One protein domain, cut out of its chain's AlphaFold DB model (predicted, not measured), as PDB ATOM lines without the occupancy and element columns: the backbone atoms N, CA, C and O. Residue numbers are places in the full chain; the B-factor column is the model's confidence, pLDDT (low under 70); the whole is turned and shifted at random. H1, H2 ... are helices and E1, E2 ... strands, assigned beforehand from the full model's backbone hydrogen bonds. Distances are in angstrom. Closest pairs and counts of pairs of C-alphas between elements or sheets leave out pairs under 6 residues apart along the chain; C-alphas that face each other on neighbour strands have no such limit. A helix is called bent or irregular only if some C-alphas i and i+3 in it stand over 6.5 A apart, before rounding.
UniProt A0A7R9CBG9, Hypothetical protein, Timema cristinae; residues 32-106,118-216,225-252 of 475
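This is residues 32 to 106, 118 to 216 and 225 to 252 of the 475 residues of the protein "Hypothetical protein" of Timema cristinae (UniProt A0A7R9CBG9). One curled sheet of eight strands is folded back on itself like part of a barrel, so that E4, E5 and E3 face E1, E8, E7 and E6, with E2 as the hinge. The long helix H5 packs along E6 and E7 in the open mouth between the two leaves, while short helices H2 and H3 cover E5 and E1 from outside. The printed part has 202 residues, with five named helices and eight named strands in the order H1 E1 E2 E3 H2 E4 E5 E6 H3 H4 E7 E8 H5; the sheet's order is E4 E5 E3 E2 E1 E8 E7 E6, all antiparallel. The class is mixed, helices and strands, with 96 residues, under half, in named elements. The whole is compact, with a radius of gyration of the C-alphas of 16.7 A and spans of 47 by 43 by 35 A.

The strongly twisted sheet is a folded sheet, one sheet bent back into two leaves that face each other. E1, residues 68 to 74, E2, residues 80 to 88, and E3, residues 94 to 98, form a meander, each strand the antiparallel neighbour of the one before. N 70 and O 84 are 2.9 A apart between E1 and E2, and N 87 and O 96 are 2.9 A apart between E2 and E3, within hydrogen-bond range. E2 bends by 63 degrees at residue 83. Beyond E3 comes E5, residues 147 to 150, with N 149 and O 95 at 2.8 A, then the edge strand E4, residues 140 to 142, with N 148 and O 141 at 2.8 A. On the other side of E1 is E8, residues 201 to 206, with N 71 and O 206 at 2.8 A. E7, residues 188 to 193, forms a hairpin with E8, with N 191 and O 203 at 2.9 A, and the edge strand E6, residues 154 to 159, follows with N 158 and O 190 at 2.8 A. H5, residues 229 to 248, is on the sheet at a height of 8.0 A, over E7 and only just over E8 and E6 with 3 C-alphas each; it runs along the strands, at 4 degrees to E7 on the local plane. Its closest C-alphas to E6 are those of Cys 238 and Ile 157, 6.9 A. H1, residues 58 to 66, only grazes the sheet with residues 61 to 66. It touches residues 232 to 236 of H5 about perpendicular, at 82 degrees, with the C-alphas of Val 60 and Met 232 closest at 6.1 A. H2, residues 127 to 134, is over E5 at a height of 9.4 A and is apart from H5. H3, residues 168 to 176, is over E1 and only just over E8 with 3 C-alphas, at a height of 9.6 A. H4, residues 184 to 187, only grazes the sheet. Every O i to N i+4 pair is within hydrogen-bond range in H1, H2, H3 and H5; H4 is too short for such a pair.

H5 is 27.5 A from first to last C-alpha, from (-50.780, -36.593, 32.923) to (-33.630, -15.285, 29.827). E2 is 23.6 A long, E1 18.2 A, E8 16.4 A and E7 16.2 A. H1 begins at C-alpha 58, (-35.861, -36.478, 30.419). Residues 32 to 57 hold no named element.

The two C-alphas farthest apart are those of Thr 216 and Asp 252, 53.5 A. Residues 107 to 117 and 217 to 224 are not printed; the C-alphas across these cuts are 17.9 A and 13.1 A apart. Of the links printed whole, none is long. The mean pLDDT of the printed part is 83.0; 31 residues are under 70, among them 209 to 216 and 225 to 228.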
ATOM      1  N   TYR A  32     -29.790 -34.794  26.070       73.69
ATOM      2  CA  TYR A  32     -31.150 -35.290  25.845       73.69
ATOM      3  C   TYR A  32     -31.361 -35.757  24.398       73.69
ATOM      4  O   TYR A  32     -31.547 -34.955  23.476       73.69
ATOM      5  N   ARG A  33     -31.369 -37.080  24.231       73.94
ATOM      6  CA  ARG A  33     -31.705 -37.803  23.003       73.94
ATOM      7  C   ARG A  33     -33.094 -38.435  23.219       73.94
ATOM      8  O   ARG A  33     -33.189 -39.386  23.992       73.94
ATOM      9  N   PRO A  34     -34.175 -37.901  22.613       76.81
ATOM     10  CA  PRO A  34     -35.521 -38.465  22.744       76.81
ATOM     11  C   PRO A  34     -35.562 -39.952  22.362       76.81
ATOM     12  O   PRO A  34     -35.017 -40.327  21.327       76.81
ATOM     13  N   VAL A  35     -36.250 -40.791  23.147       81.00
ATOM     14  CA  VAL A  35     -36.382 -42.238  22.853       81.00
ATOM     15  C   VAL A  35     -37.189 -42.480  21.567       81.00
ATOM     16  O   VAL A  35     -36.962 -43.451  20.851       81.00
ATOM     17  N   GLN A  36     -38.111 -41.567  21.255       82.38
ATOM     18  CA  GLN A  36     -38.811 -41.457  19.978       82.38
ATOM     19  C   GLN A  36     -38.469 -40.086  19.393       82.38
ATOM     20  O   GLN A  36     -38.611 -39.070  20.074       82.38
ATOM     21  N   SER A  37     -38.015 -40.050  18.140       84.38
ATOM     22  CA  SER A  37     -37.616 -38.816  17.459       84.38
ATOM     23  C   SER A  37     -38.752 -37.796  17.417       84.38
ATOM     24  O   SER A  37     -39.864 -38.132  17.006       84.38
ATOM     25  N   LEU A  38     -38.455 -36.548  17.771       84.50
ATOM     26  CA  LEU A  38     -39.413 -35.453  17.676       84.50
ATOM     27  C   LEU A  38     -39.525 -34.962  16.227       84.50
ATOM     28  O   LEU A  38     -38.527 -34.709  15.549       84.50
ATOM     29  N   SER A  39     -40.760 -34.798  15.765       81.88
ATOM     30  CA  SER A  39     -41.098 -34.060  14.546       81.88
ATOM     31  C   SER A  39     -40.584 -32.620  14.612       81.88
ATOM     32  O   SER A  39     -40.662 -31.998  15.673       81.88
ATOM     33  N   ASN A  40     -40.167 -32.054  13.476       81.50
ATOM     34  CA  ASN A  40     -39.787 -30.640  13.368       81.50
ATOM     35  C   ASN A  40     -38.684 -30.213  14.372       81.50
ATOM     36  O   ASN A  40     -38.659 -29.070  14.828       81.50
ATOM     37  N   ASP A  41     -37.772 -31.133  14.732       84.75
ATOM     38  CA  ASP A  41     -36.688 -30.847  15.678       84.75
ATOM     39  C   ASP A  41     -35.637 -29.905  15.073       84.75
ATOM     40  O   ASP A  41     -34.798 -30.292  14.260       84.75
ATOM     41  N   HIS A  42     -35.695 -28.652  15.514       85.62
ATOM     42  CA  HIS A  42     -34.789 -27.570  15.148       85.62
ATOM     43  C   HIS A  42     -33.591 -27.410  16.112       85.62
ATOM     44  O   HIS A  42     -32.816 -26.469  15.956       85.62
ATOM     45  N   GLY A  43     -33.468 -28.228  17.170       81.19
ATOM     46  CA  GLY A  43     -32.395 -28.210  18.187       81.19
ATOM     47  C   GLY A  43     -32.374 -27.017  19.168       81.19
ATOM     48  O   GLY A  43     -32.034 -27.163  20.343       81.19
ATOM     49  N   VAL A  44     -32.763 -25.815  18.728       86.25
ATOM     50  CA  VAL A  44     -32.604 -24.569  19.510       86.25
ATOM     51  C   VAL A  44     -33.574 -24.429  20.693       86.25
ATOM     52  O   VAL A  44     -34.705 -23.962  20.543       86.25
ATOM     53  N   SER A  45     -33.092 -24.699  21.907       86.69
ATOM     54  CA  SER A  45     -33.790 -24.381  23.161       86.69
ATOM     55  C   SER A  45     -33.054 -23.323  23.996       86.69
ATOM     56  O   SER A  45     -31.856 -23.105  23.845       86.69
ATOM     57  N   PHE A  46     -33.798 -22.644  24.877       83.50
ATOM     58  CA  PHE A  46     -33.233 -21.848  25.985       83.50
ATOM     59  C   PHE A  46     -33.563 -22.449  27.359       83.50
ATOM     60  O   PHE A  46     -33.101 -21.945  28.377       83.50
ATOM     61  N   PHE A  47     -34.342 -23.528  27.426       83.00
ATOM     62  CA  PHE A  47     -34.354 -24.323  28.645       83.00
ATOM     63  C   PHE A  47     -33.034 -25.119  28.697       83.00
ATOM     64  O   PHE A  47     -32.659 -25.699  27.677       83.00
ATOM     65  N   PRO A  48     -32.301 -25.149  29.827       73.50
ATOM     66  CA  PRO A  48     -31.053 -25.903  29.943       73.50
ATOM     67  C   PRO A  48     -31.336 -27.407  30.089       73.50
ATOM     68  O   PRO A  48     -31.202 -27.971  31.173       73.50
ATOM     69  N   ILE A  49     -31.768 -28.028  28.987       72.81
ATOM     70  CA  ILE A  49     -32.200 -29.429  28.897       72.81
ATOM     71  C   ILE A  49     -31.112 -30.384  29.419       72.81
ATOM     72  O   ILE A  49     -31.367 -31.195  30.308       72.81
ATOM     73  N   SER A  50     -29.901 -30.255  28.873       64.94
ATOM     74  CA  SER A  50     -28.764 -31.164  29.085       64.94
ATOM     75  C   SER A  50     -27.851 -30.738  30.241       64.94
ATOM     76  O   SER A  50     -26.677 -31.081  30.256       64.94
ATOM     77  N   ALA A  51     -28.330 -29.904  31.170       63.91
ATOM     78  CA  ALA A  51     -27.519 -29.488  32.313       63.91
ATOM     79  C   ALA A  51     -27.734 -30.453  33.493       63.91
ATOM     80  O   ALA A  51     -28.892 -30.620  33.891       63.91
ATOM     81  N   PRO A  52     -26.684 -30.985  34.149       55.59
ATOM     82  CA  PRO A  52     -26.853 -31.904  35.283       55.59
ATOM     83  C   PRO A  52     -27.630 -31.270  36.452       55.59
ATOM     84  O   PRO A  52     -28.401 -31.921  37.155       55.59
ATOM     85  N   HIS A  53     -27.522 -29.947  36.620       57.75
ATOM     86  CA  HIS A  53     -28.293 -29.182  37.607       57.75
ATOM     87  C   HIS A  53     -29.736 -28.844  37.172       57.75
ATOM     88  O   HIS A  53     -30.409 -28.057  37.847       57.75
ATOM     89  N   SER A  54     -30.196 -29.292  35.994       64.69
ATOM     90  CA  SER A  54     -31.542 -28.978  35.488       64.69
ATOM     91  C   SER A  54     -32.615 -29.567  36.397       64.69
ATOM     92  O   SER A  54     -33.640 -28.920  36.594       64.69
ATOM     93  N   GLY A  55     -32.343 -30.739  36.990       67.19
ATOM     94  CA  GLY A  55     -33.222 -31.469  37.907       67.19
ATOM     95  C   GLY A  55     -34.491 -32.027  37.256       67.19
ATOM     96  O   GLY A  55     -35.394 -32.461  37.969       67.19
ATOM     97  N   MET A  56     -34.581 -31.991  35.924       80.56
ATOM     98  CA  MET A  56     -35.780 -32.366  35.184       80.56
ATOM     99  C   MET A  56     -35.595 -33.710  34.484       80.56
ATOM    100  O   MET A  56     -34.702 -33.874  33.660       80.56
ATOM    101  N   ASP A  57     -36.479 -34.653  34.800       82.06
ATOM    102  CA  ASP A  57     -36.530 -35.972  34.175       82.06
ATOM    103  C   ASP A  57     -36.734 -35.853  32.651       82.06
ATOM    104  O   ASP A  57     -37.703 -35.249  32.176       82.06
ATOM    105  N   HIS A  58     -35.814 -36.440  31.881       83.75
ATOM    106  CA  HIS A  58     -35.861 -36.478  30.419       83.75
ATOM    107  C   HIS A  58     -37.092 -37.232  29.893       83.75
ATOM    108  O   HIS A  58     -37.625 -36.854  28.851       83.75
ATOM    109  N   HIS A  59     -37.618 -38.219  30.626       83.62
ATOM    110  CA  HIS A  59     -38.880 -38.875  30.274       83.62
ATOM    111  C   HIS A  59     -40.076 -37.921  30.426       83.62
ATOM    112  O   HIS A  59     -40.952 -37.882  29.561       83.62
ATOM    113  N   VAL A  60     -40.090 -37.087  31.477       87.69
ATOM    114  CA  VAL A  60     -41.103 -36.029  31.628       87.69
ATOM    115  C   VAL A  60     -40.982 -35.014  30.492       87.69
ATOM    116  O   VAL A  60     -42.002 -34.676  29.897       87.69
ATOM    117  N   LEU A  61     -39.767 -34.580  30.129       88.75
ATOM    118  CA  LEU A  61     -39.558 -33.693  28.974       88.75
ATOM    119  C   LEU A  61     -40.110 -34.298  27.677       88.75
ATOM    120  O   LEU A  61     -40.811 -33.619  26.930       88.75
ATOM    121  N   GLN A  62     -39.830 -35.576  27.429       89.12
ATOM    122  CA  GLN A  62     -40.293 -36.261  26.231       89.12
ATOM    123  C   GLN A  62     -41.829 -36.340  26.172       89.12
ATOM    124  O   GLN A  62     -42.410 -36.063  25.124       89.12
ATOM    125  N   VAL A  63     -42.505 -36.619  27.292       89.62
ATOM    126  CA  VAL A  63     -43.979 -36.626  27.356       89.62
ATOM    127  C   VAL A  63     -44.585 -35.239  27.094       89.62
ATOM    128  O   VAL A  63     -45.602 -35.151  26.409       89.62
ATOM    129  N   LEU A  64     -43.953 -34.151  27.556       92.75
ATOM    130  CA  LEU A  64     -44.380 -32.787  27.200       92.75
ATOM    131  C   LEU A  64     -44.218 -32.515  25.692       92.75
ATOM    132  O   LEU A  64     -45.067 -31.853  25.094       92.75
ATOM    133  N   HIS A  65     -43.114 -32.984  25.098       92.00
ATOM    134  CA  HIS A  65     -42.741 -32.708  23.707       92.00
ATOM    135  C   HIS A  65     -43.533 -33.498  22.663       92.00
ATOM    136  O   HIS A  65     -43.788 -32.952  21.593       92.00
ATOM    137  N   HIS A  66     -43.941 -34.738  22.950       90.88
ATOM    138  CA  HIS A  66     -44.963 -35.413  22.142       90.88
ATOM    139  C   HIS A  66     -46.310 -34.716  22.357       90.88
ATOM    140  O   HIS A  66     -46.889 -34.164  21.425       90.88
ATOM    141  N   GLY A  67     -46.736 -34.612  23.620       91.81
ATOM    142  CA  GLY A  67     -47.939 -33.897  24.026       91.81
ATOM    143  C   GLY A  67     -48.957 -34.794  24.727       91.81
ATOM    144  O   GLY A  67     -48.669 -35.902  25.184       91.81
ATOM    145  N   SER A  68     -50.182 -34.300  24.882       91.12
ATOM    146  CA  SER A  68     -51.293 -35.038  25.494       91.12
ATOM    147  C   SER A  68     -52.640 -34.485  25.042       91.12
ATOM    148  O   SER A  68     -52.791 -33.283  24.838       91.12
ATOM    149  N   THR A  69     -53.663 -35.338  24.950       90.50
ATOM    150  CA  THR A  69     -55.044 -34.856  24.827       90.50
ATOM    151  C   THR A  69     -55.548 -34.339  26.173       90.50
ATOM    152  O   THR A  69     -55.518 -35.054  27.175       90.50
ATOM    153  N   ALA A  70     -56.062 -33.115  26.167       92.00
ATOM    154  CA  ALA A  70     -56.761 -32.477  27.271       92.00
ATOM    155  C   ALA A  70     -58.086 -31.880  26.770       92.00
ATOM    156  O   ALA A  70     -58.396 -31.896  25.578       92.00
ATOM    157  N   VAL A  71     -58.873 -31.328  27.683       91.88
ATOM    158  CA  VAL A  71     -60.017 -30.474  27.374       91.88
ATOM    159  C   VAL A  71     -59.653 -29.055  27.781       91.88
ATOM    160  O   VAL A  71     -59.422 -28.792  28.959       91.88
ATOM    161  N   HIS A  72     -59.622 -28.137  26.820       92.69
ATOM    162  CA  HIS A  72     -59.572 -26.715  27.130       92.69
ATOM    163  C   HIS A  72     -60.944 -26.304  27.676       92.69
ATOM    164  O   HIS A  72     -61.970 -26.508  27.016       92.69
ATOM    165  N   TRP A  73     -60.959 -25.771  28.897       91.81
ATOM    166  CA  TRP A  73     -62.130 -25.147  29.502       91.81
ATOM    167  C   TRP A  73     -61.943 -23.629  29.491       91.81
ATOM    168  O   TRP A  73     -60.997 -23.098  30.068       91.81
ATOM    169  N   ASP A  74     -62.851 -22.951  28.799       89.94
ATOM    170  CA  ASP A  74     -62.983 -21.499  28.802       89.94
ATOM    171  C   ASP A  74     -63.834 -21.130  30.024       89.94
ATOM    172  O   ASP A  74     -64.967 -21.589  30.134       89.94
ATOM    173  N   ALA A  75     -63.270 -20.377  30.970       82.31
ATOM    174  CA  ALA A  75     -63.965 -19.964  32.193       82.31
ATOM    175  C   ALA A  75     -64.623 -18.576  32.069       82.31
ATOM    176  O   ALA A  75     -65.462 -18.218  32.892       82.31
ATOM    177  N   GLU A  76     -64.256 -17.791  31.052       77.06
ATOM    178  CA  GLU A  76     -64.774 -16.433  30.834       77.06
ATOM    179  C   GLU A  76     -66.003 -16.455  29.902       77.06
ATOM    180  O   GLU A  76     -66.943 -15.681  30.083       77.06
ATOM    181  N   GLY A  77     -66.053 -17.395  28.953       68.12
ATOM    182  CA  GLY A  77     -67.167 -17.632  28.026       68.12
ATOM    183  C   GLY A  77     -68.275 -18.575  28.529       68.12
ATOM    184  O   GLY A  77     -69.025 -19.105  27.703       68.12
ATOM    185  N   GLY A  78     -68.385 -18.808  29.844       66.81
ATOM    186  CA  GLY A  78     -69.299 -19.788  30.469       66.81
ATOM    187  C   GLY A  78     -68.828 -21.241  30.300       66.81
ATOM    188  O   GLY A  78     -67.707 -21.462  29.878       66.81
ATOM    189  N   SER A  79     -69.662 -22.258  30.571       74.19
ATOM    190  CA  SER A  79     -69.321 -23.709  30.488       74.19
ATOM    191  C   SER A  79     -68.939 -24.275  29.080       74.19
ATOM    192  O   SER A  79     -69.328 -25.394  28.693       74.19
ATOM    193  N   ARG A  80     -68.165 -23.542  28.275       89.06
ATOM    194  CA  ARG A  80     -67.638 -23.932  26.963       89.06
ATOM    195  C   ARG A  80     -66.386 -24.794  27.116       89.06
ATOM    196  O   ARG A  80     -65.528 -24.554  27.954       89.06
ATOM    197  N   THR A  81     -66.300 -25.837  26.299       91.00
ATOM    198  CA  THR A  81     -65.224 -26.834  26.361       91.00
ATOM    199  C   THR A  81     -64.944 -27.400  24.975       91.00
ATOM    200  O   THR A  81     -65.882 -27.672  24.218       91.00
ATOM    201  N   ALA A  82     -63.668 -27.617  24.664       90.94
ATOM    202  CA  ALA A  82     -63.226 -28.323  23.465       90.94
ATOM    203  C   ALA A  82     -62.131 -29.337  23.801       90.94
ATOM    204  O   ALA A  82     -61.329 -29.128  24.708       90.94
ATOM    205  N   LEU A  83     -62.103 -30.444  23.056       89.94
ATOM    206  CA  LEU A  83     -61.008 -31.406  23.122       89.94
ATOM    207  C   LEU A  83     -59.819 -30.834  22.339       89.94
ATOM    208  O   LEU A  83     -59.990 -30.445  21.185       89.94
ATOM    209  N   ALA A  84     -58.644 -30.804  22.961       91.50
ATOM    210  CA  ALA A  84     -57.431 -30.193  22.435       91.50
ATOM    211  C   ALA A  84     -56.237 -31.152  22.583       91.50
ATOM    212  O   ALA A  84     -56.106 -31.852  23.589       91.50
ATOM    213  N   TYR A  85     -55.352 -31.193  21.590       92.62
ATOM    214  CA  TYR A  85     -54.027 -31.792  21.716       92.62
ATOM    215  C   TYR A  85     -53.067 -30.702  22.180       92.62
ATOM    216  O   TYR A  85     -52.911 -29.709  21.477       92.62
ATOM    217  N   VAL A  86     -52.479 -30.857  23.365       94.50
ATOM    218  CA  VAL A  86     -51.599 -29.866  23.999       94.50
ATOM    219  C   VAL A  86     -50.157 -30.359  23.932       94.50
ATOM    220  O   VAL A  86     -49.896 -31.512  24.277       94.50
ATOM    221  N   ARG A  87     -49.218 -29.498  23.523       93.94
ATOM    222  CA  ARG A  87     -47.809 -29.859  23.308       93.94
ATOM    223  C   ARG A  87     -46.851 -28.763  23.780       93.94
ATOM    224  O   ARG A  87     -47.118 -27.574  23.619       93.94
ATOM    225  N   LEU A  88     -45.717 -29.158  24.358       94.62
ATOM    226  CA  LEU A  88     -44.580 -28.268  24.588       94.62
ATOM    227  C   LEU A  88     -43.708 -28.238  23.335       94.62
ATOM    228  O   LEU A  88     -43.090 -29.242  22.983       94.62
ATOM    229  N   GLU A  89     -43.590 -27.078  22.700       92.75
ATOM    230  CA  GLU A  89     -42.757 -26.937  21.509       92.75
ATOM    231  C   GLU A  89     -41.280 -27.206  21.794       92.75
ATOM    232  O   GLU A  89     -40.768 -26.935  22.887       92.75
ATOM    233  N   ARG A  90     -40.572 -27.714  20.779       88.44
ATOM    234  CA  ARG A  90     -39.171 -28.154  20.888       88.44
ATOM    235  C   ARG A  90     -38.226 -27.075  21.435       88.44
ATOM    236  O   ARG A  90     -37.253 -27.378  22.120       88.44
ATOM    237  N   SER A  91     -38.561 -25.807  21.216       88.88
ATOM    238  CA  SER A  91     -37.852 -24.630  21.727       88.88
ATOM    239  C   SER A  91     -37.913 -24.420  23.250       88.88
ATOM    240  O   SER A  91     -37.271 -23.483  23.748       88.88
ATOM    241  N   CYS A  92     -38.712 -25.239  23.951       92.12
ATOM    242  CA  CYS A  92     -39.101 -25.170  25.366       92.12
ATOM    243  C   CYS A  92     -39.609 -23.788  25.825       92.12
ATOM    244  O   CYS A  92     -39.570 -23.479  27.014       92.12
ATOM    245  N   ALA A  93     -40.056 -22.945  24.890       92.44
ATOM    246  CA  ALA A  93     -40.477 -21.567  25.148       92.44
ATOM    247  C   ALA A  93     -41.953 -21.309  24.816       92.44
ATOM    248  O   ALA A  93     -42.474 -20.240  25.114       92.44
ATOM    249  N   THR A  94     -42.655 -22.263  24.205       94.31
ATOM    250  CA  THR A  94     -44.053 -22.091  23.800       94.31
ATOM    251  C   THR A  94     -44.831 -23.373  24.062       94.31
ATOM    252  O   THR A  94     -44.375 -24.467  23.735       94.31
ATOM    253  N   LEU A  95     -45.998 -23.222  24.679       96.19
ATOM    254  CA  LEU A  95     -47.037 -24.237  24.767       96.19
ATOM    255  C   LEU A  95     -47.998 -24.014  23.597       96.19
ATOM    256  O   LEU A  95     -48.425 -22.880  23.385       96.19
ATOM    257  N   THR A  96     -48.344 -25.056  22.856       95.12
ATOM    258  CA  THR A  96     -49.322 -25.006  21.760       95.12
ATOM    259  C   THR A  96     -50.491 -25.933  22.051       95.12
ATOM    260  O   THR A  96     -50.359 -26.923  22.778       95.12
ATOM    261  N   TRP A  97     -51.652 -25.612  21.488       94.44
ATOM    262  CA  TRP A  97     -52.754 -26.557  21.383       94.44
ATOM    263  C   TRP A  97     -53.536 -26.378  20.088       94.44
ATOM    264  O   TRP A  97     -53.610 -25.288  19.523       94.44
ATOM    265  N   GLY A  98     -54.138 -27.470  19.635       91.88
ATOM    266  CA  GLY A  98     -55.020 -27.490  18.476       91.88
ATOM    267  C   GLY A  98     -56.055 -28.602  18.578       91.88
ATOM    268  O   GLY A  98     -55.945 -29.505  19.416       91.88
ATOM    269  N   ARG A  99     -57.061 -28.561  17.710       89.31
ATOM    270  CA  ARG A  99     -58.100 -29.590  17.635       89.31
ATOM    271  C   ARG A  99     -57.491 -30.928  17.172       89.31
ATOM    272  O   ARG A  99     -56.997 -31.000  16.051       89.31
ATOM    273  N   PRO A 100     -57.532 -32.008  17.980       86.00
ATOM    274  CA  PRO A 100     -56.973 -33.292  17.578       86.00
ATOM    275  C   PRO A 100     -57.772 -33.896  16.425       86.00
ATOM    276  O   PRO A 100     -58.997 -33.747  16.360       86.00
ATOM    277  N   ALA A 101     -57.105 -34.698  15.596       83.62
ATOM    278  CA  ALA A 101     -57.725 -35.420  14.485       83.62
ATOM    279  C   ALA A 101     -58.780 -36.467  14.916       83.62
ATOM    280  O   ALA A 101     -59.451 -37.044  14.071       83.62
ATOM    281  N   TRP A 102     -58.967 -36.699  16.220       81.50
ATOM    282  CA  TRP A 102     -60.037 -37.518  16.810       81.50
ATOM    283  C   TRP A 102     -61.143 -36.705  17.514       81.50
ATOM    284  O   TRP A 102     -62.075 -37.285  18.063       81.50
ATOM    285  N   SER A 103     -61.102 -35.365  17.477       75.88
ATOM    286  CA  SER A 103     -62.128 -34.496  18.094       75.88
ATOM    287  C   SER A 103     -63.522 -34.656  17.461       75.88
ATOM    288  O   SER A 103     -64.541 -34.433  18.118       75.88
ATOM    289  N   GLY A 104     -63.577 -35.105  16.199       64.19
ATOM    290  CA  GLY A 104     -64.811 -35.434  15.478       64.19
ATOM    291  C   GLY A 104     -65.581 -36.649  16.017       64.19
ATOM    292  O   GLY A 104     -66.683 -36.916  15.545       64.19
ATOM    293  N   LEU A 105     -65.059 -37.376  17.015       59.34
ATOM    294  CA  LEU A 105     -65.708 -38.543  17.631       59.34
ATOM    295  C   LEU A 105     -66.867 -38.156  18.584       59.34
ATOM    296  O   LEU A 105     -66.896 -38.549  19.751       59.34
ATOM    297  N   ARG A 106     -67.833 -37.359  18.109       57.03
ATOM    298  CA  ARG A 106     -69.023 -36.964  18.881       57.03
ATOM    299  C   ARG A 106     -70.212 -37.879  18.600       57.03
ATOM    300  O   ARG A 106     -70.563 -38.141  17.456       57.03
ATOM    301  N   SER A 118     -55.312 -41.879  11.192       81.06
ATOM    302  CA  SER A 118     -53.968 -41.977  10.609       81.06
ATOM    303  C   SER A 118     -53.208 -40.646  10.587       81.06
ATOM    304  O   SER A 118     -52.060 -40.623  10.154       81.06
ATOM    305  N   ALA A 119     -53.818 -39.536  11.021       81.94
ATOM    306  CA  ALA A 119     -53.140 -38.247  11.107       81.94
ATOM    307  C   ALA A 119     -52.380 -38.127  12.436       81.94
ATOM    308  O   ALA A 119     -52.987 -38.018  13.504       81.94
ATOM    309  N   ASN A 120     -51.049 -38.110  12.363       82.56
ATOM    310  CA  ASN A 120     -50.196 -37.814  13.507       82.56
ATOM    311  C   ASN A 120     -50.192 -36.291  13.783       82.56
ATOM    312  O   ASN A 120     -49.721 -35.528  12.932       82.56
ATOM    313  N   PRO A 121     -50.681 -35.815  14.946       82.25
ATOM    314  CA  PRO A 121     -50.669 -34.389  15.269       82.25
ATOM    315  C   PRO A 121     -49.260 -33.840  15.534       82.25
ATOM    316  O   PRO A 121     -49.089 -32.628  15.521       82.25
ATOM    317  N   GLU A 122     -48.253 -34.691  15.768       83.38
ATOM    318  CA  GLU A 122     -46.871 -34.242  15.971       83.38
ATOM    319  C   GLU A 122     -46.232 -33.766  14.654       83.38
ATOM    320  O   GLU A 122     -45.587 -32.715  14.618       83.38
ATOM    321  N   GLU A 123     -46.456 -34.506  13.560       82.12
ATOM    322  CA  GLU A 123     -45.909 -34.211  12.226       82.12
ATOM    323  C   GLU A 123     -46.398 -32.866  11.669       82.12
ATOM    324  O   GLU A 123     -45.644 -32.160  10.996       82.12
ATOM    325  N   THR A 124     -47.638 -32.486  11.989       82.00
ATOM    326  CA  THR A 124     -48.232 -31.218  11.552       82.00
ATOM    327  C   THR A 124     -47.726 -30.060  12.413       82.00
ATOM    328  O   THR A 124     -47.857 -30.072  13.635       82.00
ATOM    329  N   VAL A 125     -47.190 -29.009  11.785       84.62
ATOM    330  CA  VAL A 125     -46.884 -27.755  12.491       84.62
ATOM    331  C   VAL A 125     -48.202 -27.104  12.915       84.62
ATOM    332  O   VAL A 125     -49.064 -26.846  12.075       84.62
ATOM    333  N   ALA A 126     -48.377 -26.844  14.213       84.75
ATOM    334  CA  ALA A 126     -49.596 -26.227  14.729       84.75
ATOM    335  C   ALA A 126     -49.821 -24.843  14.074       84.75
ATOM    336  O   ALA A 126     -48.915 -24.009  14.149       84.75
ATOM    337  N   PRO A 127     -51.007 -24.537  13.501       84.00
ATOM    338  CA  PRO A 127     -51.261 -23.252  12.835       84.00
ATOM    339  C   PRO A 127     -50.978 -22.039  13.730       84.00
ATOM    340  O   PRO A 127     -50.419 -21.036  13.285       84.00
ATOM    341  N   ALA A 128     -51.279 -22.172  15.026       85.81
ATOM    342  CA  ALA A 128     -50.972 -21.187  16.056       85.81
ATOM    343  C   ALA A 128     -49.460 -20.881  16.177       85.81
ATOM    344  O   ALA A 128     -49.087 -19.735  16.422       85.81
ATOM    345  N   LEU A 129     -48.580 -21.871  15.978       87.50
ATOM    346  CA  LEU A 129     -47.127 -21.677  16.008       87.50
ATOM    347  C   LEU A 129     -46.637 -20.922  14.769       87.50
ATOM    348  O   LEU A 129     -45.888 -19.958  14.913       87.50
ATOM    349  N   SER A 130     -47.094 -21.304  13.574       85.44
ATOM    350  CA  SER A 130     -46.767 -20.581  12.338       85.44
ATOM    351  C   SER A 130     -47.238 -19.124  12.411       85.44
ATOM    352  O   SER A 130     -46.486 -18.210  12.074       85.44
ATOM    353  N   ALA A 131     -48.433 -18.881  12.961       84.19
ATOM    354  CA  ALA A 131     -48.936 -17.533  13.219       84.19
ATOM    355  C   ALA A 131     -48.072 -16.747  14.232       84.19
ATOM    356  O   ALA A 131     -47.806 -15.567  14.005       84.19
ATOM    357  N   LYS A 132     -47.581 -17.385  15.311       88.06
ATOM    358  CA  LYS A 132     -46.641 -16.768  16.275       88.06
ATOM    359  C   LYS A 132     -45.332 -16.332  15.611       88.06
ATOM    360  O   LYS A 132     -44.790 -15.292  15.974       88.06
ATOM    361  N   LEU A 133     -44.816 -17.141  14.685       85.75
ATOM    362  CA  LEU A 133     -43.533 -16.909  14.017       85.75
ATOM    363  C   LEU A 133     -43.633 -15.824  12.936       85.75
ATOM    364  O   LEU A 133     -42.764 -14.959  12.872       85.75
ATOM    365  N   ALA A 134     -44.709 -15.818  12.144       79.19
ATOM    366  CA  ALA A 134     -44.923 -14.822  11.093       79.19
ATOM    367  C   ALA A 134     -45.420 -13.458  11.621       79.19
ATOM    368  O   ALA A 134     -45.079 -12.415  11.065       79.19
ATOM    369  N   GLY A 135     -46.237 -13.449  12.682       67.94
ATOM    370  CA  GLY A 135     -46.910 -12.259  13.226       67.94
ATOM    371  C   GLY A 135     -46.404 -11.821  14.605       67.94
ATOM    372  O   GLY A 135     -47.207 -11.405  15.439       67.94
ATOM    373  N   GLY A 136     -45.106 -11.985  14.879       64.75
ATOM    374  CA  GLY A 136     -44.530 -11.895  16.225       64.75
ATOM    375  C   GLY A 136     -44.855 -10.609  17.003       64.75
ATOM    376  O   GLY A 136     -44.585  -9.499  16.546       64.75
ATOM    377  N   GLY A 137     -45.374 -10.771  18.226       63.12
ATOM    378  CA  GLY A 137     -45.614  -9.669  19.167       63.12
ATOM    379  C   GLY A 137     -46.439 -10.058  20.399       63.12
ATOM    380  O   GLY A 137     -46.136  -9.614  21.504       63.12
ATOM    381  N   GLU A 138     -47.438 -10.927  20.232       82.69
ATOM    382  CA  GLU A 138     -48.317 -11.358  21.327       82.69
ATOM    383  C   GLU A 138     -47.691 -12.444  22.219       82.69
ATOM    384  O   GLU A 138     -47.038 -13.383  21.758       82.69
ATOM    385  N   ALA A 139     -47.936 -12.336  23.528       87.81
ATOM    386  CA  ALA A 139     -47.467 -13.307  24.521       87.81
ATOM    387  C   ALA A 139     -48.300 -14.604  24.535       87.81
ATOM    388  O   ALA A 139     -47.834 -15.641  25.009       87.81
ATOM    389  N   ALA A 140     -49.534 -14.553  24.031       92.69
ATOM    390  CA  ALA A 140     -50.405 -15.703  23.840       92.69
ATOM    391  C   ALA A 140     -51.478 -15.374  22.794       92.69
ATOM    392  O   ALA A 140     -52.001 -14.261  22.775       92.69
ATOM    393  N   TRP A 141     -51.869 -16.360  21.994       93.00
ATOM    394  CA  TRP A 141     -53.088 -16.306  21.187       93.00
ATOM    395  C   TRP A 141     -53.979 -17.464  21.619       93.00
ATOM    396  O   TRP A 141     -53.588 -18.623  21.510       93.00
ATOM    397  N   VAL A 142     -55.148 -17.150  22.178       91.31
ATOM    398  CA  VAL A 142     -55.986 -18.119  22.896       91.31
ATOM    399  C   VAL A 142     -57.369 -18.169  22.274       91.31
ATOM    400  O   VAL A 142     -58.134 -17.211  22.363       91.31
ATOM    401  N   THR A 143     -57.709 -19.312  21.683       91.31
ATOM    402  CA  THR A 143     -59.085 -19.662  21.319       91.31
ATOM    403  C   THR A 143     -59.470 -20.996  21.959       91.31
ATOM    404  O   THR A 143     -58.626 -21.726  22.487       91.31
ATOM    405  N   LEU A 144     -60.765 -21.321  21.922       88.56
ATOM    406  CA  LEU A 144     -61.279 -22.540  22.537       88.56
ATOM    407  C   LEU A 144     -60.697 -23.816  21.897       88.56
ATOM    408  O   LEU A 144     -60.321 -24.723  22.634       88.56
ATOM    409  N   GLU A 145     -60.597 -23.886  20.563       88.62
ATOM    410  CA  GLU A 145     -60.112 -25.092  19.859       88.62
ATOM    411  C   GLU A 145     -58.600 -25.056  19.554       88.62
ATOM    412  O   GLU A 145     -57.971 -26.113  19.534       88.62
ATOM    413  N   GLU A 146     -57.997 -23.873  19.379       92.06
ATOM    414  CA  GLU A 146     -56.574 -23.708  19.021       92.06
ATOM    415  C   GLU A 146     -55.895 -22.545  19.763       92.06
ATOM    416  O   GLU A 146     -56.550 -21.570  20.143       92.06
ATOM    417  N   GLY A 147     -54.575 -22.609  19.945       93.88
ATOM    418  CA  GLY A 147     -53.824 -21.503  20.529       93.88
ATOM    419  C   GLY A 147     -52.341 -21.755  20.791       93.88
ATOM    420  O   GLY A 147     -51.809 -22.848  20.583       93.88
ATOM    421  N   TYR A 148     -51.670 -20.707  21.265       95.44
ATOM    422  CA  TYR A 148     -50.324 -20.766  21.820       95.44
ATOM    423  C   TYR A 148     -50.186 -19.871  23.056       95.44
ATOM    424  O   TYR A 148     -50.883 -18.868  23.208       95.44
ATOM    425  N   LEU A 149     -49.222 -20.205  23.912       95.94
ATOM    426  CA  LEU A 149     -48.846 -19.447  25.101       95.94
ATOM    427  C   LEU A 149     -47.321 -19.443  25.254       95.94
ATOM    428  O   LEU A 149     -46.691 -20.500  25.312       95.94
ATOM    429  N   ASP A 150     -46.720 -18.257  25.327       94.62
ATOM    430  CA  ASP A 150     -45.296 -18.103  25.604       94.62
ATOM    431  C   ASP A 150     -44.995 -18.370  27.088       94.62
ATOM    432  O   ASP A 150     -45.568 -17.765  28.000       94.62
ATOM    433  N   LEU A 151     -44.070 -19.293  27.345       95.94
ATOM    434  CA  LEU A 151     -43.730 -19.739  28.694       95.94
ATOM    435  C   LEU A 151     -42.915 -18.704  29.483       95.94
ATOM    436  O   LEU A 151     -42.801 -18.829  30.704       95.94
ATOM    437  N   ALA A 152     -42.405 -17.650  28.838       93.25
ATOM    438  CA  ALA A 152     -41.857 -16.498  29.545       93.25
ATOM    439  C   ALA A 152     -42.958 -15.693  30.271       93.25
ATOM    440  O   ALA A 152     -42.714 -15.169  31.362       93.25
ATOM    441  N   ALA A 153     -44.170 -15.645  29.701       95.12
ATOM    442  CA  ALA A 153     -45.325 -14.902  30.218       95.12
ATOM    443  C   ALA A 153     -46.167 -15.678  31.250       95.12
ATOM    444  O   ALA A 153     -47.009 -15.083  31.927       95.12
ATOM    445  N   VAL A 154     -45.942 -16.987  31.416       96.88
ATOM    446  CA  VAL A 154     -46.549 -17.785  32.498       96.88
ATOM    447  C   VAL A 154     -46.002 -17.319  33.843       96.88
ATOM    448  O   VAL A 154     -44.796 -17.347  34.076       96.88
ATOM    449  N   LYS A 155     -46.874 -16.892  34.752       95.12
ATOM    450  CA  LYS A 155     -46.552 -16.359  36.085       95.12
ATOM    451  C   LYS A 155     -46.544 -17.450  37.147       95.12
ATOM    452  O   LYS A 155     -45.543 -17.603  37.845       95.12
ATOM    453  N   GLU A 156     -47.634 -18.203  37.217       94.75
ATOM    454  CA  GLU A 156     -47.910 -19.264  38.186       94.75
ATOM    455  C   GLU A 156     -48.505 -20.463  37.434       94.75
ATOM    456  O   GLU A 156     -49.199 -20.295  36.430       94.75
ATOM    457  N   ILE A 157     -48.234 -21.674  37.915       95.25
ATOM    458  CA  ILE A 157     -48.891 -22.898  37.449       95.25
ATOM    459  C   ILE A 157     -49.515 -23.530  38.688       95.25
ATOM    460  O   ILE A 157     -48.825 -23.751  39.684       95.25
ATOM    461  N   VAL A 158     -50.814 -23.802  38.634       92.25
ATOM    462  CA  VAL A 158     -51.615 -24.298  39.755       92.25
ATOM    463  C   VAL A 158     -52.227 -25.640  39.373       92.25
ATOM    464  O   VAL A 158     -52.695 -25.834  38.251       92.25
ATOM    465  N   VAL A 159     -52.216 -26.581  40.315       89.25
ATOM    466  CA  VAL A 159     -52.906 -27.865  40.172       89.25
ATOM    467  C   VAL A 159     -54.305 -27.732  40.764       89.25
ATOM    468  O   VAL A 159     -54.463 -27.398  41.936       89.25
ATOM    469  N   GLY A 160     -55.312 -28.007  39.941       83.25
ATOM    470  CA  GLY A 160     -56.718 -27.790  40.241       83.25
ATOM    471  C   GLY A 160     -57.201 -26.341  40.077       83.25
ATOM    472  O   GLY A 160     -56.428 -25.416  39.845       83.25
ATOM    473  N   SER A 161     -58.517 -26.152  40.221       71.62
ATOM    474  CA  SER A 161     -59.138 -24.842  40.459       71.62
ATOM    475  C   SER A 161     -59.210 -24.585  41.965       71.62
ATOM    476  O   SER A 161     -59.342 -25.533  42.744       71.62
ATOM    477  N   ARG A 162     -59.150 -23.314  42.380       62.69
ATOM    478  CA  ARG A 162     -59.115 -22.932  43.802       62.69
ATOM    479  C   ARG A 162     -60.386 -23.291  44.582       62.69
ATOM    480  O   ARG A 162     -60.301 -23.365  45.802       62.69
ATOM    481  N   ASP A 163     -61.530 -23.508  43.924       59.47
ATOM    482  CA  ASP A 163     -62.811 -23.698  44.628       59.47
ATOM    483  C   ASP A 163     -63.857 -24.505  43.815       59.47
ATOM    484  O   ASP A 163     -64.869 -23.982  43.352       59.47
ATOM    485  N   ARG A 164     -63.628 -25.820  43.637       53.88
ATOM    486  CA  ARG A 164     -64.522 -26.729  42.872       53.88
ATOM    487  C   ARG A 164     -65.992 -26.659  43.301       53.88
ATOM    488  O   ARG A 164     -66.880 -26.838  42.476       53.88
ATOM    489  N   GLU A 165     -66.254 -26.455  44.588       53.09
ATOM    490  CA  GLU A 165     -67.608 -26.508  45.158       53.09
ATOM    491  C   GLU A 165     -68.375 -25.185  45.014       53.09
ATOM    492  O   GLU A 165     -69.577 -25.143  45.270       53.09
ATOM    493  N   LYS A 166     -67.707 -24.123  44.545       61.97
ATOM    494  CA  LYS A 166     -68.311 -22.817  44.230       61.97
ATOM    495  C   LYS A 166     -68.436 -22.572  42.722       61.97
ATOM    496  O   LYS A 166     -68.993 -21.554  42.325       61.97
ATOM    497  N   ASP A 167     -67.952 -23.505  41.901       78.12
ATOM    498  CA  ASP A 167     -67.916 -23.405  40.442       78.12
ATOM    499  C   ASP A 167     -68.804 -24.489  39.781       78.12
ATOM    500  O   ASP A 167     -68.362 -25.621  39.530       78.12
ATOM    501  N   PRO A 168     -70.091 -24.182  39.517       82.88
ATOM    502  CA  PRO A 168     -71.023 -25.133  38.914       82.88
ATOM    503  C   PRO A 168     -70.726 -25.409  37.431       82.88
ATOM    504  O   PRO A 168     -71.131 -26.463  36.922       82.88
ATOM    505  N   ASP A 169     -70.007 -24.513  36.750       86.75
ATOM    506  CA  ASP A 169     -69.647 -24.639  35.338       86.75
ATOM    507  C   ASP A 169     -68.454 -25.582  35.174       86.75
ATOM    508  O   ASP A 169     -68.539 -26.530  34.392       86.75
ATOM    509  N   LEU A 170     -67.412 -25.457  36.003       86.06
ATOM    510  CA  LEU A 170     -66.337 -26.448  36.103       86.06
ATOM    511  C   LEU A 170     -66.881 -27.831  36.488       86.06
ATOM    512  O   LEU A 170     -66.496 -28.840  35.896       86.06
ATOM    513  N   ALA A 171     -67.818 -27.906  37.438       86.06
ATOM    514  CA  ALA A 171     -68.469 -29.170  37.781       86.06
ATOM    515  C   ALA A 171     -69.244 -29.770  36.586       86.06
ATOM    516  O   ALA A 171     -69.303 -30.993  36.429       86.06
ATOM    517  N   THR A 172     -69.813 -28.932  35.715       88.19
ATOM    518  CA  THR A 172     -70.521 -29.349  34.493       88.19
ATOM    519  C   THR A 172     -69.560 -29.769  33.380       88.19
ATOM    520  O   THR A 172     -69.784 -30.805  32.748       88.19
ATOM    521  N   ALA A 173     -68.452 -29.049  33.199       87.88
ATOM    522  CA  ALA A 173     -67.352 -29.428  32.321       87.88
ATOM    523  C   ALA A 173     -66.769 -30.791  32.730       87.88
ATOM    524  O   ALA A 173     -66.712 -31.702  31.907       87.88
ATOM    525  N   CYS A 174     -66.446 -30.994  34.011       87.12
ATOM    526  CA  CYS A 174     -65.955 -32.281  34.505       87.12
ATOM    527  C   CYS A 174     -66.957 -33.424  34.263       87.12
ATOM    528  O   CYS A 174     -66.555 -34.476  33.766       87.12
ATOM    529  N   ARG A 175     -68.259 -33.221  34.526       87.69
ATOM    530  CA  ARG A 175     -69.305 -34.220  34.221       87.69
ATOM    531  C   ARG A 175     -69.363 -34.586  32.734       87.69
ATOM    532  O   ARG A 175     -69.466 -35.768  32.421       87.69
ATOM    533  N   ARG A 176     -69.252 -33.609  31.821       87.38
ATOM    534  CA  ARG A 176     -69.280 -33.834  30.357       87.38
ATOM    535  C   ARG A 176     -68.192 -34.807  29.878       87.38
ATOM    536  O   ARG A 176     -68.418 -35.505  28.894       87.38
ATOM    537  N   TYR A 177     -67.057 -34.873  30.573       85.50
ATOM    538  CA  TYR A 177     -65.915 -35.729  30.224       85.50
ATOM    539  C   TYR A 177     -65.638 -36.850  31.249       85.50
ATOM    540  O   TYR A 177     -64.583 -37.476  31.204       85.50
ATOM    541  N   GLY A 178     -66.570 -37.124  32.173       86.62
ATOM    542  CA  GLY A 178     -66.436 -38.194  33.179       86.62
ATOM    543  C   GLY A 178     -65.356 -37.959  34.247       86.62
ATOM    544  O   GLY A 178     -64.907 -38.907  34.892       86.62
ATOM    545  N   LEU A 179     -64.925 -36.705  34.422       85.75
ATOM    546  CA  LEU A 179     -63.897 -36.275  35.379       85.75
ATOM    547  C   LEU A 179     -64.477 -35.922  36.763       85.75
ATOM    548  O   LEU A 179     -63.731 -35.625  37.691       85.75
ATOM    549  N   ASP A 180     -65.803 -35.961  36.913       83.50
ATOM    550  CA  ASP A 180     -66.561 -35.655  38.136       83.50
ATOM    551  C   ASP A 180     -66.159 -36.521  39.343       83.50
ATOM    552  O   ASP A 180     -66.142 -36.053  40.485       83.50
ATOM    553  N   LYS A 181     -65.782 -37.773  39.068       82.25
ATOM    554  CA  LYS A 181     -65.371 -38.787  40.054       82.25
ATOM    555  C   LYS A 181     -63.987 -38.543  40.656       82.25
ATOM    556  O   LYS A 181     -63.642 -39.204  41.632       82.25
ATOM    557  N   PHE A 182     -63.210 -37.619  40.095       82.00
ATOM    558  CA  PHE A 182     -61.849 -37.318  40.527       82.00
ATOM    559  C   PHE A 182     -61.790 -35.943  41.214       82.00
ATOM    560  O   PHE A 182     -62.510 -35.019  40.818       82.00
ATOM    561  N   PRO A 183     -60.949 -35.759  42.246       81.88
ATOM    562  CA  PRO A 183     -60.637 -34.434  42.768       81.88
ATOM    563  C   PRO A 183     -60.061 -33.540  41.664       81.88
ATOM    564  O   PRO A 183     -59.254 -33.979  40.848       81.88
ATOM    565  N   THR A 184     -60.415 -32.255  41.656       80.81
ATOM    566  CA  THR A 184     -59.949 -31.323  40.611       80.81
ATOM    567  C   THR A 184     -58.423 -31.155  40.602       80.81
ATOM    568  O   THR A 184     -57.854 -30.881  39.552       80.81
ATOM    569  N   ALA A 185     -57.740 -31.420  41.720       82.62
ATOM    570  CA  ALA A 185     -56.277 -31.482  41.791       82.62
ATOM    571  C   ALA A 185     -55.645 -32.726  41.111       82.62
ATOM    572  O   ALA A 185     -54.424 -32.852  41.072       82.62
ATOM    573  N   GLU A 186     -56.445 -33.652  40.574       83.50
ATOM    574  CA  GLU A 186     -55.977 -34.808  39.793       83.50
ATOM    575  C   GLU A 186     -56.257 -34.654  38.291       83.50
ATOM    576  O   GLU A 186     -55.568 -35.267  37.476       83.50
ATOM    577  N   CYS A 187     -57.256 -33.841  37.927       86.38
ATOM    578  CA  CYS A 187     -57.789 -33.740  36.565       86.38
ATOM    579  C   CYS A 187     -57.770 -32.327  35.953       86.38
ATOM    580  O   CYS A 187     -58.141 -32.188  34.795       86.38
ATOM    581  N   CYS A 188     -57.336 -31.283  36.669       89.56
ATOM    582  CA  CYS A 188     -57.257 -29.910  36.153       89.56
ATOM    583  C   CYS A 188     -55.878 -29.282  36.399       89.56
ATOM    584  O   CYS A 188     -55.297 -29.415  37.479       89.56
ATOM    585  N   LEU A 189     -55.380 -28.566  35.394       93.00
ATOM    586  CA  LEU A 189     -54.173 -27.750  35.430       93.00
ATOM    587  C   LEU A 189     -54.528 -26.321  35.001       93.00
ATOM    588  O   LEU A 189     -55.152 -26.131  33.958       93.00
ATOM    589  N   ALA A 190     -54.114 -25.327  35.782       93.44
ATOM    590  CA  ALA A 190     -54.346 -23.915  35.500       93.44
ATOM    591  C   ALA A 190     -53.009 -23.182  35.325       93.44
ATOM    592  O   ALA A 190     -52.162 -23.204  36.219       93.44
ATOM    593  N   LEU A 191     -52.807 -22.524  34.183       95.75
ATOM    594  CA  LEU A 191     -51.641 -21.673  33.935       95.75
ATOM    595  C   LEU A 191     -52.082 -20.213  34.029       95.75
ATOM    596  O   LEU A 191     -52.862 -19.759  33.195       95.75
ATOM    597  N   VAL A 192     -51.569 -19.475  35.013       95.25
ATOM    598  CA  VAL A 192     -51.784 -18.026  35.130       95.25
ATOM    599  C   VAL A 192     -50.721 -17.323  34.296       95.25
ATOM    600  O   VAL A 192     -49.529 -17.547  34.511       95.25
ATOM    601  N   TYR A 193     -51.113 -16.466  33.359       95.94
ATOM    602  CA  TYR A 193     -50.194 -15.800  32.436       95.94
ATOM    603  C   TYR A 193     -50.573 -14.340  32.168       95.94
ATOM    604  O   TYR A 193     -51.665 -13.885  32.509       95.94
ATOM    605  N   GLY A 194     -49.640 -13.602  31.566       94.56
ATOM    606  CA  GLY A 194     -49.885 -12.284  30.984       94.56
ATOM    607  C   GLY A 194     -48.659 -11.374  31.020       94.56
ATOM    608  O   GLY A 194     -47.685 -11.632  31.727       94.56
ATOM    609  N   SER A 195     -48.719 -10.309  30.229       89.81
ATOM    610  CA  SER A 195     -47.607  -9.404  29.909       89.81
ATOM    611  C   SER A 195     -47.132  -8.555  31.095       89.81
ATOM    612  O   SER A 195     -45.935  -8.423  31.344       89.81
ATOM    613  N   ASN A 196     -48.082  -7.998  31.846       89.06
ATOM    614  CA  ASN A 196     -47.872  -7.013  32.907       89.06
ATOM    615  C   ASN A 196     -48.383  -7.547  34.249       89.06
ATOM    616  O   ASN A 196     -49.210  -8.454  34.276       89.06
ATOM    617  N   LEU A 197     -47.969  -6.966  35.382       86.19
ATOM    618  CA  LEU A 197     -48.424  -7.409  36.717       86.19
ATOM    619  C   LEU A 197     -49.960  -7.422  36.877       86.19
ATOM    620  O   LEU A 197     -50.480  -8.271  37.594       86.19
ATOM    621  N   SER A 198     -50.676  -6.529  36.189       91.25
ATOM    622  CA  SER A 198     -52.144  -6.420  36.193       91.25
ATOM    623  C   SER A 198     -52.867  -7.350  35.206       91.25
ATOM    624  O   SER A 198     -53.964  -7.809  35.512       91.25
ATOM    625  N   ASP A 199     -52.265  -7.661  34.055       90.75
ATOM    626  CA  ASP A 199     -52.811  -8.547  33.011       90.75
ATOM    627  C   ASP A 199     -52.672 -10.007  33.460       90.75
ATOM    628  O   ASP A 199     -51.610 -10.604  33.299       90.75
ATOM    629  N   ASN A 200     -53.694 -10.562  34.115       92.31
ATOM    630  CA  ASN A 200     -53.683 -11.925  34.653       92.31
ATOM    631  C   ASN A 200     -54.835 -12.726  34.047       92.31
ATOM    632  O   ASN A 200     -55.984 -12.541  34.436       92.31
ATOM    633  N   ARG A 201     -54.507 -13.616  33.112       92.56
ATOM    634  CA  ARG A 201     -55.440 -14.535  32.447       92.56
ATOM    635  C   ARG A 201     -55.112 -15.966  32.853       92.56
ATOM    636  O   ARG A 201     -53.990 -16.235  33.291       92.56
ATOM    637  N   VAL A 202     -56.066 -16.885  32.711       92.81
ATOM    638  CA  VAL A 202     -55.883 -18.289  33.112       92.81
ATOM    639  C   VAL A 202     -56.252 -19.232  31.973       92.81
ATOM    640  O   VAL A 202     -57.356 -19.174  31.447       92.81
ATOM    641  N   LEU A 203     -55.323 -20.114  31.603       94.06
ATOM    642  CA  LEU A 203     -55.575 -21.236  30.697       94.06
ATOM    643  C   LEU A 203     -55.885 -22.476  31.543       94.06
ATOM    644  O   LEU A 203     -55.004 -22.944  32.270       94.06
ATOM    645  N   PHE A 204     -57.107 -23.006  31.449       93.19
ATOM    646  CA  PHE A 204     -57.509 -24.232  32.143       93.19
ATOM    647  C   PHE A 204     -57.493 -25.443  31.207       93.19
ATOM    648  O   PHE A 204     -58.206 -25.495  30.204       93.19
ATOM    649  N   LEU A 205     -56.710 -26.452  31.582       93.81
ATOM    650  CA  LEU A 205     -56.591 -27.724  30.880       93.81
ATOM    651  C   LEU A 205     -57.100 -28.845  31.788       93.81
ATOM    652  O   LEU A 205     -56.467 -29.183  32.792       93.81
ATOM    653  N   LEU A 206     -58.250 -29.424  31.444       91.50
ATOM    654  CA  LEU A 206     -58.787 -30.599  32.124       91.50
ATOM    655  C   LEU A 206     -58.233 -31.855  31.440       91.50
ATOM    656  O   LEU A 206     -58.626 -32.182  30.320       91.50
ATOM    657  N   CYS A 207     -57.310 -32.562  32.084       87.81
ATOM    658  CA  CYS A 207     -56.734 -33.792  31.541       87.81
ATOM    659  C   CYS A 207     -57.392 -35.016  32.196       87.81
ATOM    660  O   CYS A 207     -57.618 -35.006  33.410       87.81
ATOM    661  N   PRO A 208     -57.645 -36.107  31.451       73.88
ATOM    662  CA  PRO A 208     -58.055 -37.357  32.068       73.88
ATOM    663  C   PRO A 208     -56.934 -37.869  32.994       73.88
ATOM    664  O   PRO A 208     -55.788 -37.999  32.550       73.88
ATOM    665  N   PRO A 209     -57.218 -38.185  34.270       67.69
ATOM    666  CA  PRO A 209     -56.273 -38.931  35.087       67.69
ATOM    667  C   PRO A 209     -56.139 -40.333  34.481       67.69
ATOM    668  O   PRO A 209     -57.137 -41.024  34.267       67.69
ATOM    669  N   ASN A 210     -54.907 -40.726  34.137       58.44
ATOM    670  CA  ASN A 210     -54.661 -41.938  33.352       58.44
ATOM    671  C   ASN A 210     -55.308 -43.176  33.983       58.44
ATOM    672  O   ASN A 210     -55.165 -43.426  35.181       58.44
ATOM    673  N   LEU A 211     -55.967 -43.983  33.143       47.66
ATOM    674  CA  LEU A 211     -56.648 -45.224  33.518       47.66
ATOM    675  C   LEU A 211     -55.652 -46.316  33.932       47.66
ATOM    676  O   LEU A 211     -55.435 -47.292  33.223       47.66
ATOM    677  N   CYS A 212     -55.073 -46.170  35.119       36.62
ATOM    678  CA  CYS A 212     -54.220 -47.173  35.738       36.62
ATOM    679  C   CYS A 212     -54.749 -47.557  37.122       36.62
ATOM    680  O   CYS A 212     -54.064 -47.498  38.143       36.62
ATOM    681  N   ARG A 213     -56.017 -47.977  37.133       39.53
ATOM    682  CA  ARG A 213     -56.677 -48.602  38.281       39.53
ATOM    683  C   ARG A 213     -56.163 -50.036  38.466       39.53
ATOM    684  O   ARG A 213     -56.934 -50.989  38.369       39.53
ATOM    685  N   TYR A 214     -54.868 -50.195  38.743       38.88
ATOM    686  CA  TYR A 214     -54.391 -51.437  39.344       38.88
ATOM    687  C   TYR A 214     -55.093 -51.614  40.691       38.88
ATOM    688  O   TYR A 214     -55.177 -50.682  41.491       38.88
ATOM    689  N   SER A 215     -55.680 -52.796  40.875       36.38
ATOM    690  CA  SER A 215     -56.651 -53.073  41.933       36.38
ATOM    691  C   SER A 215     -56.135 -52.706  43.326       36.38
ATOM    692  O   SER A 215     -55.025 -53.084  43.703       36.38
ATOM    693  N   THR A 216     -56.972 -52.055  44.137       38.12
ATOM    694  CA  THR A 216     -56.678 -51.665  45.529       38.12
ATOM    695  C   THR A 216     -56.688 -52.866  46.499       38.12
ATOM    696  O   THR A 216     -57.146 -52.757  47.636       38.12
ATOM    697  N   ARG A 225     -47.100 -45.582  41.585       45.12
ATOM    698  CA  ARG A 225     -46.884 -44.155  41.256       45.12
ATOM    699  C   ARG A 225     -47.567 -43.711  39.952       45.12
ATOM    700  O   ARG A 225     -47.092 -42.785  39.299       45.12
ATOM    701  N   VAL A 226     -48.675 -44.340  39.552       46.03
ATOM    702  CA  VAL A 226     -49.334 -44.074  38.264       46.03
ATOM    703  C   VAL A 226     -50.291 -42.883  38.348       46.03
ATOM    704  O   VAL A 226     -51.493 -42.975  38.133       46.03
ATOM    705  N   TRP A 227     -49.696 -41.737  38.668       48.72
ATOM    706  CA  TRP A 227     -50.282 -40.401  38.685       48.72
ATOM    707  C   TRP A 227     -49.620 -39.577  37.575       48.72
ATOM    708  O   TRP A 227     -48.708 -38.799  37.846       48.72
ATOM    709  N   PHE A 228     -50.000 -39.831  36.319       63.50
ATOM    710  CA  PHE A 228     -49.237 -39.364  35.154       63.50
ATOM    711  C   PHE A 228     -49.653 -37.954  34.691       63.50
ATOM    712  O   PHE A 228     -49.099 -36.987  35.206       63.50
ATOM    713  N   VAL A 229     -50.614 -37.806  33.766       80.31
ATOM    714  CA  VAL A 229     -50.780 -36.593  32.923       80.31
ATOM    715  C   VAL A 229     -50.689 -35.256  33.678       80.31
ATOM    716  O   VAL A 229     -49.673 -34.580  33.542       80.31
ATOM    717  N   VAL A 230     -51.682 -34.868  34.495       85.62
ATOM    718  CA  VAL A 230     -51.692 -33.545  35.172       85.62
ATOM    719  C   VAL A 230     -50.426 -33.308  35.998       85.62
ATOM    720  O   VAL A 230     -49.889 -32.203  36.004       85.62
ATOM    721  N   ARG A 231     -49.907 -34.345  36.664       85.62
ATOM    722  CA  ARG A 231     -48.730 -34.240  37.531       85.62
ATOM    723  C   ARG A 231     -47.426 -34.116  36.739       85.62
ATOM    724  O   ARG A 231     -46.560 -33.348  37.150       85.62
ATOM    725  N   MET A 232     -47.285 -34.835  35.625       88.25
ATOM    726  CA  MET A 232     -46.140 -34.708  34.713       88.25
ATOM    727  C   MET A 232     -46.148 -33.346  34.022       88.25
ATOM    728  O   MET A 232     -45.117 -32.679  34.011       88.25
ATOM    729  N   TRP A 233     -47.310 -32.889  33.549       92.69
ATOM    730  CA  TRP A 233     -47.478 -31.554  32.977       92.69
ATOM    731  C   TRP A 233     -47.176 -30.446  33.989       92.69
ATOM    732  O   TRP A 233     -46.388 -29.554  33.689       92.69
ATOM    733  N   TYR A 234     -47.717 -30.532  35.207       92.94
ATOM    734  CA  TYR A 234     -47.419 -29.588  36.286       92.94
ATOM    735  C   TYR A 234     -45.925 -29.532  36.618       92.94
ATOM    736  O   TYR A 234     -45.324 -28.461  36.576       92.94
ATOM    737  N   MET A 235     -45.315 -30.679  36.939       90.69
ATOM    738  CA  MET A 235     -43.901 -30.734  37.319       90.69
ATOM    739  C   MET A 235     -43.022 -30.259  36.162       90.69
ATOM    740  O   MET A 235     -42.202 -29.364  36.344       90.69
ATOM    741  N   GLY A 236     -43.238 -30.811  34.968       92.00
ATOM    742  CA  GLY A 236     -42.508 -30.485  33.753       92.00
ATOM    743  C   GLY A 236     -42.553 -28.998  33.413       92.00
ATOM    744  O   GLY A 236     -41.506 -28.369  33.297       92.00
ATOM    745  N   LEU A 237     -43.745 -28.396  33.344       95.12
ATOM    746  CA  LEU A 237     -43.879 -26.961  33.082       95.12
ATOM    747  C   LEU A 237     -43.291 -26.100  34.212       95.12
ATOM    748  O   LEU A 237     -42.682 -25.074  33.921       95.12
ATOM    749  N   CYS A 238     -43.387 -26.515  35.481       93.69
ATOM    750  CA  CYS A 238     -42.724 -25.820  36.591       93.69
ATOM    751  C   CYS A 238     -41.195 -25.814  36.450       93.69
ATOM    752  O   CYS A 238     -40.565 -24.779  36.679       93.69
ATOM    753  N   TRP A 239     -40.580 -26.929  36.042       92.00
ATOM    754  CA  TRP A 239     -39.148 -26.973  35.737       92.00
ATOM    755  C   TRP A 239     -38.817 -26.124  34.500       92.00
ATOM    756  O   TRP A 239     -37.937 -25.263  34.595       92.00
ATOM    757  N   VAL A 240     -39.554 -26.283  33.393       93.44
ATOM    758  CA  VAL A 240     -39.342 -25.547  32.132       93.44
ATOM    759  C   VAL A 240     -39.454 -24.035  32.325       93.44
ATOM    760  O   VAL A 240     -38.492 -23.327  32.037       93.44
ATOM    761  N   VAL A 241     -40.562 -23.521  32.873       94.50
ATOM    762  CA  VAL A 241     -40.771 -22.075  33.096       94.50
ATOM    763  C   VAL A 241     -39.696 -21.504  34.026       94.50
ATOM    764  O   VAL A 241     -39.151 -20.431  33.764       94.50
ATOM    765  N   ARG A 242     -39.328 -22.224  35.094       91.50
ATOM    766  CA  ARG A 242     -38.297 -21.780  36.048       91.50
ATOM    767  C   ARG A 242     -36.896 -21.756  35.426       91.50
ATOM    768  O   ARG A 242     -36.127 -20.835  35.705       91.50
ATOM    769  N   GLY A 243     -36.560 -22.739  34.589       89.25
ATOM    770  CA  GLY A 243     -35.294 -22.788  33.852       89.25
ATOM    771  C   GLY A 243     -35.219 -21.739  32.742       89.25
ATOM    772  O   GLY A 243     -34.237 -21.007  32.667       89.25
ATOM    773  N   LEU A 244     -36.285 -21.598  31.950       91.06
ATOM    774  CA  LEU A 244     -36.416 -20.604  30.885       91.06
ATOM    775  C   LEU A 244     -36.293 -19.177  31.436       91.06
ATOM    776  O   LEU A 244     -35.477 -18.401  30.944       91.06
ATOM    777  N   LYS A 245     -37.027 -18.840  32.506       91.44
ATOM    778  CA  LYS A 245     -36.918 -17.524  33.159       91.44
ATOM    779  C   LYS A 245     -35.515 -17.256  33.696       91.44
ATOM    780  O   LYS A 245     -35.022 -16.145  33.532       91.44
ATOM    781  N   ARG A 246     -34.848 -18.254  34.295       89.31
ATOM    782  CA  ARG A 246     -33.441 -18.133  34.722       89.31
ATOM    783  C   ARG A 246     -32.526 -17.838  33.529       89.31
ATOM    784  O   ARG A 246     -31.706 -16.931  33.623       89.31
ATOM    785  N   GLN A 247     -32.678 -18.565  32.423       86.00
ATOM    786  CA  GLN A 247     -31.840 -18.397  31.238       86.00
ATOM    787  C   GLN A 247     -32.048 -17.034  30.563       86.00
ATOM    788  O   GLN A 247     -31.078 -16.386  30.169       86.00
ATOM    789  N   LEU A 248     -33.295 -16.565  30.459       89.00
ATOM    790  CA  LEU A 248     -33.630 -15.285  29.827       89.00
ATOM    791  C   LEU A 248     -32.995 -14.081  30.546       89.00
ATOM    792  O   LEU A 248     -32.623 -13.120  29.883       89.00
ATOM    793  N   GLN A 249     -32.782 -14.152  31.866       88.69
ATOM    794  CA  GLN A 249     -32.054 -13.114  32.620       88.69
ATOM    795  C   GLN A 249     -30.544 -13.070  32.314       88.69
ATOM    796  O   GLN A 249     -29.888 -12.075  32.608       88.69
ATOM    797  N   LEU A 250     -29.980 -14.138  31.736       86.81
ATOM    798  CA  LEU A 250     -28.549 -14.276  31.428       86.81
ATOM    799  C   LEU A 250     -28.232 -14.153  29.925       86.81
ATOM    800  O   LEU A 250     -27.066 -14.167  29.535       86.81
ATOM    801  N   THR A 251     -29.252 -14.056  29.069       87.69
ATOM    802  CA  THR A 251     -29.112 -14.166  27.608       87.69
ATOM    803  C   THR A 251     -29.144 -12.787  26.934       87.69
ATOM    804  O   THR A 251     -30.070 -12.008  27.150       87.69
ATOM    805  N   ASP A 252     -28.154 -12.473  26.082       89.31
ATOM    806  CA  ASP A 252     -28.160 -11.245  25.258       89.31
ATOM    807  C   ASP A 252     -29.433 -11.218  24.389       89.31
ATOM    808  O   ASP A 252     -29.734 -12.192  23.697       89.31
TER     809      ASP A 252